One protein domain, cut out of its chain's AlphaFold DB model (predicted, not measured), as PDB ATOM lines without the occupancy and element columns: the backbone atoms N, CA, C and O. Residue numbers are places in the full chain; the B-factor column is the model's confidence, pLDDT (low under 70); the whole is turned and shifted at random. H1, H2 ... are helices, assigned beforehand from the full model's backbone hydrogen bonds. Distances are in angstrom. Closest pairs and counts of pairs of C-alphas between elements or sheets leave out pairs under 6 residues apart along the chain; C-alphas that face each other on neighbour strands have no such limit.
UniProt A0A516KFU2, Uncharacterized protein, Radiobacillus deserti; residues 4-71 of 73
ATOM      1  N   THR A   4     179.479  62.113 166.537       76.12
ATOM      2  CA  THR A   4     178.299  61.505 165.901       76.12
ATOM      3  C   THR A   4     178.380  59.977 165.835       76.12
ATOM      4  O   THR A   4     177.375  59.304 166.033       76.12
ATOM      5  N   THR A   5     179.562  59.407 165.579       80.38
ATOM      6  CA  THR A   5     179.751  57.946 165.576       80.38
ATOM      7  C   THR A   5     179.631  57.381 166.987       80.38
ATOM      8  O   THR A   5     178.954  56.380 167.171       80.38
ATOM      9  N   PHE A   6     180.208  58.059 167.985       88.25
ATOM     10  CA  PHE A   6     180.078  57.648 169.384       88.25
ATOM     11  C   PHE A   6     178.612  57.541 169.810       88.25
ATOM     12  O   PHE A   6     178.179  56.483 170.257       88.25
ATOM     13  N   TYR A   7     177.841  58.613 169.619       91.81
ATOM     14  CA  TYR A   7     176.452  58.663 170.069       91.81
ATOM     15  C   TYR A   7     175.542  57.683 169.315       91.81
ATOM     16  O   TYR A   7     174.616  57.139 169.913       91.81
ATOM     17  N   ARG A   8     175.813  57.397 168.031       90.19
ATOM     18  CA  ARG A   8     175.056  56.395 167.251       90.19
ATOM     19  C   ARG A   8     175.195  54.974 167.784       90.19
ATOM     20  O   ARG A   8     174.230  54.210 167.706       90.19
ATOM     21  N   ASP A   9     176.367  54.639 168.307       93.25
ATOM     22  CA  ASP A   9     176.682  53.286 168.765       93.25
ATOM     23  C   ASP A   9     176.251  53.045 170.223       93.25
ATOM     24  O   ASP A   9     176.159  51.897 170.659       93.25
ATOM     25  N   LEU A  10     175.936  54.103 170.983       93.44
ATOM     26  CA  LEU A  10     175.439  53.968 172.353       93.44
ATOM     27  C   LEU A  10     174.044  53.323 172.392       93.44
ATOM     28  O   LEU A  10     173.188  53.664 171.570       93.44
ATOM     29  N   PRO A  11     173.747  52.453 173.374       96.06
ATOM     30  CA  PRO A  11     172.368  52.092 173.693       96.06
ATOM     31  C   PRO A  11     171.545  53.339 174.039       96.06
ATOM     32  O   PRO A  11     172.091  54.343 174.506       96.06
ATOM     33  N   LEU A  12     170.237  53.290 173.783       95.69
ATOM     34  CA  LEU A  12     169.358  54.453 173.928       95.69
ATOM     35  C   LEU A  12     169.344  54.985 175.368       95.69
ATOM     36  O   LEU A  12     169.320  56.192 175.578       95.69
ATOM     37  N   GLU A  13     169.438  54.090 176.343       95.44
ATOM     38  CA  GLU A  13     169.501  54.385 177.771       95.44
ATOM     39  C   GLU A  13     170.724  55.238 178.113       95.44
ATOM     40  O   GLU A  13     170.611  56.256 178.793       95.44
ATOM     41  N   PHE A  14     171.899  54.865 177.595       95.38
ATOM     42  CA  PHE A  14     173.125  55.629 177.816       95.38
ATOM     43  C   PHE A  14     173.083  56.969 177.093       95.38
ATOM     44  O   PHE A  14     173.458  57.980 177.683       95.38
ATOM     45  N   LEU A  15     172.588  56.997 175.850       97.00
ATOM     46  CA  LEU A  15     172.382  58.246 175.118       97.00
ATOM     47  C   LEU A  15     171.457  59.197 175.896       97.00
ATOM     48  O   LEU A  15     171.766  60.379 176.003       97.00
ATOM     49  N   GLY A  16     170.379  58.673 176.488       97.50
ATOM     50  CA  GLY A  16     169.459  59.431 177.336       97.50
ATOM     51  C   GLY A  16     170.138  59.997 178.578       97.50
ATOM     52  O   GLY A  16     170.017  61.188 178.850       97.50
ATOM     53  N   VAL A  17     170.909  59.184 179.308       95.69
ATOM     54  CA  VAL A  17     171.643  59.643 180.503       95.69
ATOM     55  C   VAL A  17     172.649  60.748 180.162       95.69
ATOM     56  O   VAL A  17     172.717  61.747 180.880       95.69
ATOM     57  N   PHE A  18     173.401  60.612 179.063       93.69
ATOM     58  CA  PHE A  18     174.310  61.667 178.602       93.69
ATOM     59  C   PHE A  18     173.555  62.937 178.213       93.69
ATOM     60  O   PHE A  18     173.947  64.020 178.640       93.69
ATOM     61  N   TYR A  19     172.463  62.802 177.457       95.62
ATOM     62  CA  TYR A  19     171.642  63.933 177.040       95.62
ATOM     63  C   TYR A  19     171.087  64.697 178.240       95.62
ATOM     64  O   TYR A  19     171.283  65.904 178.320       95.62
ATOM     65  N   TYR A  20     170.491  63.997 179.210       95.62
ATOM     66  CA  TYR A  20     169.995  64.597 180.448       95.62
ATOM     67  C   TYR A  20     171.103  65.349 181.198       95.62
ATOM     68  O   TYR A  20     170.945  66.525 181.510       95.62
ATOM     69  N   TYR A  21     172.260  64.716 181.424       91.56
ATOM     70  CA  TYR A  21     173.373  65.356 182.133       91.56
ATOM     71  C   TYR A  21     173.890  66.611 181.418       91.56
ATOM     72  O   TYR A  21     174.115  67.644 182.049       91.56
ATOM     73  N   VAL A  22     174.086  66.525 180.102       90.75
ATOM     74  CA  VAL A  22     174.563  67.644 179.284       90.75
ATOM     75  C   VAL A  22     173.533  68.771 179.245       90.75
ATOM     76  O   VAL A  22     173.917  69.933 179.341       90.75
ATOM     77  N   PHE A  23     172.244  68.445 179.151       90.88
ATOM     78  CA  PHE A  23     171.157  69.420 179.140       90.88
ATOM     79  C   PHE A  23     171.071  70.188 180.467       90.88
ATOM     80  O   PHE A  23     171.070  71.416 180.460       90.88
ATOM     81  N   GLU A  24     171.112  69.493 181.608       89.38
ATOM     82  CA  GLU A  24     171.121  70.136 182.935       89.38
ATOM     83  C   GLU A  24     172.356  71.035 183.110       89.38
ATOM     84  O   GLU A  24     172.271  72.131 183.659       89.38
ATOM     85  N   LYS A  25     173.522  70.609 182.601       83.31
ATOM     86  CA  LYS A  25     174.740  71.432 182.633       83.31
ATOM     87  C   LYS A  25     174.638  72.640 181.704       83.31
ATOM     88  O   LYS A  25     175.088  73.718 182.079       83.31
ATOM     89  N   PHE A  26     174.044  72.492 180.524       82.12
ATOM     90  CA  PHE A  26     173.813  73.597 179.596       82.12
ATOM     91  C   PHE A  26     172.969  74.707 180.232       82.12
ATOM     92  O   PHE A  26     173.326  75.878 180.102       82.12
ATOM     93  N   GLU A  27     171.908  74.359 180.965       76.25
ATOM     94  CA  GLU A  27     171.066  75.346 181.656       76.25
ATOM     95  C   GLU A  27     171.801  76.088 182.792       76.25
ATOM     96  O   GLU A  27     171.438  77.216 183.132       76.25
ATOM     97  N   GLU A  28     172.865  75.502 183.353       77.31
ATOM     98  CA  GLU A  28     173.642  76.071 184.462       77.31
ATOM     99  C   GLU A  28     174.788  77.024 184.033       77.31
ATOM    100  O   GLU A  28     175.272  77.793 184.871       77.31
ATOM    101  N   TYR A  29     175.258  77.010 182.773       68.94
ATOM    102  CA  TYR A  29     176.503  77.697 182.359       68.94
ATOM    103  C   TYR A  29     176.336  78.882 181.382       68.94
ATOM    104  O   TYR A  29     175.451  78.942 180.541       68.94
ATOM    105  N   ILE A  30     177.294  79.822 181.457       56.19
ATOM    106  CA  ILE A  30     177.375  81.069 180.659       56.19
ATOM    107  C   ILE A  30     178.077  80.869 179.291       56.19
ATOM    108  O   ILE A  30     178.025  81.759 178.444       56.19
ATOM    109  N   SER A  31     178.722  79.717 179.040       60.69
ATOM    110  CA  SER A  31     179.393  79.394 177.760       60.69
ATOM    111  C   SER A  31     178.709  78.199 177.067       60.69
ATOM    112  O   SER A  31     179.103  77.052 177.277       60.69
ATOM    113  N   PRO A  32     177.638  78.459 176.297       67.19
ATOM    114  CA  PRO A  32     176.693  77.443 175.824       67.19
ATOM    115  C   PRO A  32     177.113  76.708 174.544       67.19
ATOM    116  O   PRO A  32     176.494  75.703 174.204       67.19
ATOM    117  N   ASP A  33     178.115  77.196 173.811       76.25
ATOM    118  CA  ASP A  33     178.307  76.805 172.407       76.25
ATOM    119  C   ASP A  33     178.734  75.338 172.229       76.25
ATOM    120  O   ASP A  33     178.162  74.635 171.394       76.25
ATOM    121  N   ASP A  34     179.671  74.839 173.043       75.50
ATOM    122  CA  ASP A  34     180.141  73.447 172.949       75.50
ATOM    123  C   ASP A  34     179.051  72.452 173.378       75.50
ATOM    124  O   ASP A  34     178.807  71.447 172.705       75.50
ATOM    125  N   TYR A  35     178.322  72.772 174.450       83.31
ATOM    126  CA  TYR A  35     177.204  71.959 174.926       83.31
ATOM    127  C   TYR A  35     176.037  71.956 173.936       83.31
ATOM    128  O   TYR A  35     175.434  70.912 173.702       83.31
ATOM    129  N   LEU A  36     175.746  73.090 173.291       87.25
ATOM    130  CA  LEU A  36     174.709  73.172 172.263       87.25
ATOM    131  C   LEU A  36     175.042  72.289 171.054       87.25
ATOM    132  O   LEU A  36     174.143  71.673 170.477       87.25
ATOM    133  N   ILE A  37     176.317  72.218 170.662       88.75
ATOM    134  CA  ILE A  37     176.762  71.314 169.595       88.75
ATOM    135  C   ILE A  37     176.539  69.859 170.016       88.75
ATOM    136  O   ILE A  37     175.971  69.092 169.237       88.75
ATOM    137  N   GLU A  38     176.930  69.475 171.232       90.25
ATOM    138  CA  GLU A  38     176.714  68.109 171.721       90.25
ATOM    139  C   GLU A  38     175.228  67.735 171.804       90.25
ATOM    140  O   GLU A  38     174.843  66.673 171.307       90.25
ATOM    141  N   ILE A  39     174.387  68.627 172.341       93.00
ATOM    142  CA  ILE A  39     172.922  68.480 172.399       93.00
ATOM    143  C   ILE A  39     172.370  68.196 171.005       93.00
ATOM    144  O   ILE A  39     171.701  67.185 170.800       93.00
ATOM    145  N   ARG A  40     172.726  69.017 170.010       94.38
ATOM    146  CA  ARG A  40     172.241  68.851 168.631       94.38
ATOM    147  C   ARG A  40     172.678  67.535 167.996       94.38
ATOM    148  O   ARG A  40     171.922  66.950 167.222       94.38
ATOM    149  N   ILE A  41     173.890  67.061 168.296       94.94
ATOM    150  CA  ILE A  41     174.356  65.766 167.788       94.94
ATOM    151  C   ILE A  41     173.524  64.634 168.402       94.94
ATOM    152  O   ILE A  41     173.076  63.754 167.666       94.94
ATOM    153  N   MET A  42     173.285  64.659 169.715       96.19
ATOM    154  CA  MET A  42     172.471  63.644 170.393       96.19
ATOM    155  C   MET A  42     171.011  63.664 169.920       96.19
ATOM    156  O   MET A  42     170.458  62.602 169.636       96.19
ATOM    157  N   GLU A  43     170.417  64.847 169.737       97.12
ATOM    158  CA  GLU A  43     169.064  65.010 169.183       97.12
ATOM    159  C   GLU A  43     168.956  64.437 167.772       97.12
ATOM    160  O   GLU A  43     168.026  63.689 167.478       97.12
ATOM    161  N   SER A  44     169.929  64.723 166.902       97.12
ATOM    162  CA  SER A  44     169.951  64.159 165.551       97.12
ATOM    163  C   SER A  44     170.014  62.631 165.577       97.12
ATOM    164  O   SER A  44     169.311  61.981 164.809       97.12
ATOM    165  N   VAL A  45     170.830  62.045 166.458       96.62
ATOM    166  CA  VAL A  45     170.933  60.584 166.598       96.62
ATOM    167  C   VAL A  45     169.645  59.972 167.156       96.62
ATOM    168  O   VAL A  45     169.251  58.886 166.730       96.62
ATOM    169  N   ALA A  46     168.981  60.647 168.091       97.31
ATOM    170  CA  ALA A  46     167.705  60.200 168.641       97.31
ATOM    171  C   ALA A  46     166.602  60.208 167.579       97.31
ATOM    172  O   ALA A  46     165.894  59.212 167.418       97.31
ATOM    173  N   LEU A  47     166.530  61.282 166.789       97.88
ATOM    174  CA  LEU A  47     165.590  61.405 165.678       97.88
ATOM    175  C   LEU A  47     165.835  60.334 164.606       97.88
ATOM    176  O   LEU A  47     164.876  59.703 164.161       97.88
ATOM    177  N   ASP A  48     167.099  60.048 164.263       96.88
ATOM    178  CA  ASP A  48     167.476  58.947 163.357       96.88
ATOM    179  C   ASP A  48     166.992  57.573 163.875       96.88
ATOM    180  O   ASP A  48     166.774  56.644 163.094       96.88
ATOM    181  N   ARG A  49     166.807  57.438 165.194       95.56
ATOM    182  CA  ARG A  49     166.308  56.237 165.881       95.56
ATOM    183  C   ARG A  49     164.806  56.275 166.192       95.56
ATOM    184  O   ARG A  49     164.304  55.339 166.810       95.56
ATOM    185  N   GLY A  50     164.088  57.314 165.766       97.62
ATOM    186  CA  GLY A  50     162.647  57.464 165.997       97.62
ATOM    187  C   GLY A  50     162.264  57.891 167.418       97.62
ATOM    188  O   GLY A  50     161.127  57.663 167.825       97.62
ATOM    189  N   VAL A  51     163.187  58.495 168.169       98.06
ATOM    190  CA  VAL A  51     162.978  58.986 169.540       98.06
ATOM    191  C   VAL A  51     163.016  60.511 169.531       98.06
ATOM    192  O   VAL A  51     163.936  61.109 168.972       98.06
ATOM    193  N   SER A  52     162.016  61.160 170.132       98.25
ATOM    194  CA  SER A  52     162.012  62.622 170.229       98.25
ATOM    195  C   SER A  52     163.026  63.114 171.277       98.25
ATOM    196  O   SER A  52     163.300  62.393 172.237       98.25
ATOM    197  N   PRO A  53     163.570  64.343 171.159       97.81
ATOM    198  CA  PRO A  53     164.429  64.926 172.194       97.81
ATOM    199  C   PRO A  53     163.796  64.934 173.591       97.81
ATOM    200  O   PRO A  53     164.474  64.658 174.577       97.81
ATOM    201  N   SER A  54     162.484  65.181 173.679       97.69
ATOM    202  CA  SER A  54     161.749  65.099 174.942       97.69
ATOM    203  C   SER A  54     161.729  63.680 175.500       97.69
ATOM    204  O   SER A  54     162.037  63.497 176.669       97.69
ATOM    205  N   ASP A  55     161.447  62.665 174.678       98.31
ATOM    206  CA  ASP A  55     161.458  61.275 175.152       98.31
ATOM    207  C   ASP A  55     162.870  60.856 175.586       98.31
ATOM    208  O   ASP A  55     163.036  60.152 176.579       98.31
ATOM    209  N   LEU A  56     163.902  61.330 174.878       98.25
ATOM    210  CA  LEU A  56     165.296  61.096 175.245       98.25
ATOM    211  C   LEU A  56     165.645  61.720 176.608       98.25
ATOM    212  O   LEU A  56     166.310  61.069 177.417       98.25
ATOM    213  N   TYR A  57     165.187  62.951 176.866       97.56
ATOM    214  CA  TYR A  57     165.335  63.617 178.164       97.56
ATOM    215  C   TYR A  57     164.670  62.813 179.283       97.56
ATOM    216  O   TYR A  57     165.302  62.547 180.305       97.56
ATOM    217  N   GLU A  58     163.423  62.384 179.078       97.69
ATOM    218  CA  GLU A  58     162.656  61.617 180.066       97.69
ATOM    219  C   GLU A  58     163.335  60.276 180.392       97.69
ATOM    220  O   GLU A  58     163.508  59.953 181.568       97.69
ATOM    221  N   ILE A  59     163.829  59.548 179.378       96.75
ATOM    222  CA  ILE A  59     164.631  58.323 179.567       96.75
ATOM    223  C   ILE A  59     165.845  58.608 180.463       96.75
ATOM    224  O   ILE A  59     166.095  57.888 181.434       96.75
ATOM    225  N   GLY A  60     166.603  59.662 180.148       97.25
ATOM    226  CA  GLY A  60     167.790  60.042 180.908       97.25
ATOM    227  C   GLY A  60     167.489  60.433 182.352       97.25
ATOM    228  O   GLY A  60     168.186  59.988 183.273       97.25
ATOM    229  N   ARG A  61     166.432  61.224 182.558       95.88
ATOM    230  CA  ARG A  61     165.975  61.669 183.876       95.88
ATOM    231  C   ARG A  61     165.547  60.486 184.739       95.88
ATOM    232  O   ARG A  61     166.005  60.370 185.875       95.88
ATOM    233  N   ASP A  62     164.717  59.594 184.209       96.00
ATOM    234  CA  ASP A  62     164.156  58.470 184.964       96.00
ATOM    235  C   ASP A  62     165.245  57.474 185.397       96.00
ATOM    236  O   ASP A  62     165.262  57.024 186.550       96.00
ATOM    237  N   ILE A  63     166.215  57.188 184.519       94.56
ATOM    238  CA  ILE A  63     167.380  56.354 184.856       94.56
ATOM    239  C   ILE A  63     168.243  57.037 185.924       94.56
ATOM    240  O   ILE A  63     168.628  56.403 186.909       94.56
ATOM    241  N   SER A  64     168.520  58.333 185.761       91.94
ATOM    242  CA  SER A  64     169.349  59.094 186.704       91.94
ATOM    243  C   SER A  64     168.707  59.181 188.092       91.94
ATOM    244  O   SER A  64     169.394  59.033 189.102       91.94
ATOM    245  N   LEU A  65     167.386  59.364 188.166       90.50
ATOM    246  CA  LEU A  65     166.630  59.338 189.423       90.50
ATOM    247  C   LEU A  65     166.639  57.948 190.063       90.50
ATOM    248  O   LEU A  65     166.892  57.834 191.263       90.50
ATOM    249  N   SER A  66     166.429  56.896 189.271       87.81
ATOM    250  CA  SER A  66     166.450  55.510 189.756       87.81
ATOM    251  C   SER A  66     167.809  55.137 190.354       87.81
ATOM    252  O   SER A  66     167.873  54.534 191.425       87.81
ATOM    253  N   ALA A  67     168.904  55.565 189.717       82.69
ATOM    254  CA  ALA A  67     170.257  55.371 190.234       82.69
ATOM    255  C   ALA A  67     170.490  56.102 191.567       82.69
ATOM    256  O   ALA A  67     171.151  55.564 192.450       82.69
ATOM    257  N   ARG A  68     169.923  57.303 191.746       75.44
ATOM    258  CA  ARG A  68     170.031  58.055 193.010       75.44
ATOM    259  C   ARG A  68     169.258  57.392 194.143       75.44
ATOM    260  O   ARG A  68     169.752  57.386 195.262       75.44
ATOM    261  N   ILE A  69     168.078  56.840 193.863       70.88
ATOM    262  CA  ILE A  69     167.247  56.166 194.871       70.88
ATOM    263  C   ILE A  69     167.896  54.847 195.312       70.88
ATOM    264  O   ILE A  69     167.978  54.588 196.506       70.88
ATOM    265  N   GLY A  70     168.458  54.066 194.381       63.44
ATOM    266  CA  GLY A  70     169.142  52.803 194.694       63.44
ATOM    267  C   GLY A  70     170.461  52.932 195.473       63.44
ATOM    268  O   GLY A  70     171.041  51.918 195.841       63.44
ATOM    269  N   MET A  71     170.953  54.153 195.715       58.50
ATOM    270  CA  MET A  71     172.118  54.427 196.571       58.50
ATOM    271  C   MET A  71     171.741  54.798 198.016       58.50
ATOM    272  O   MET A  71     172.637  55.049 198.822       58.50
TER     273      MET A  71
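Overview. This is residues 4 to 71 of the 73 residues of an uncharacterized protein of Radiobacillus deserti (UniProt A0A516KFU2). Two helices, H2 and H3, form a hairpin; H4 crosses H2 nearly at right angles, and its far end, residues 65 to 69, sticks out with residues 70 to 71 as an arm. The short H1 packs on H3, and residues 28 to 33, round the hairpin's turn, stick out too. The printed part has 68 residues, with four named helices in the order H1, H2, H3, H4 and no named strand; the class is all helix. It is compact, with a radius of gyration of the C-alphas of 11.9 A, and spans 33 by 31 by 19 A.

Along the chain. Find C-alpha 12 at (169.358, 54.453, 173.928); from there H2, residues 12 to 28, runs 24.4 A to C-alpha 28 at (173.642, 76.071, 184.462). H4, residues 53 to 69, runs 24.5 A to C-alpha 69 at (167.247, 56.166, 194.871). H3 holds residues 33 to 48 over 22.8 A, and H1 residues 4 to 9.

Arrangement. Look first at Val 17 and Gly 60, the closest C-alphas of H2 and H4, 3.9 A apart: these helices touch, about perpendicular at 89 degrees. H2 and H3 touch as a helical hairpin, opposite ways at a shallow tilt of 29 degrees, closest at the C-alphas of Phe 26 and Tyr 35, 6.0 A. H1 touches residues 41 to 45 of H3 alone, closest at the C-alphas of Arg 8 and Val 45, 5.9 A. H3 and H4 touch only at the corner by their link, closest at the C-alphas of Glu 43 and Pro 53, 5.5 A. H1 and H4 are apart. In H1, H2, H3 and H4 every O i to N i+4 pair is within hydrogen-bond range.

Size, cuts and confidence. The two C-alphas farthest apart are those of Asp 33 and Gly 70, 34.0 A. The three links are tight, and the printed part has no cut. Look for pLDDT under 70 at residues 29 to 32 and 70 to 71.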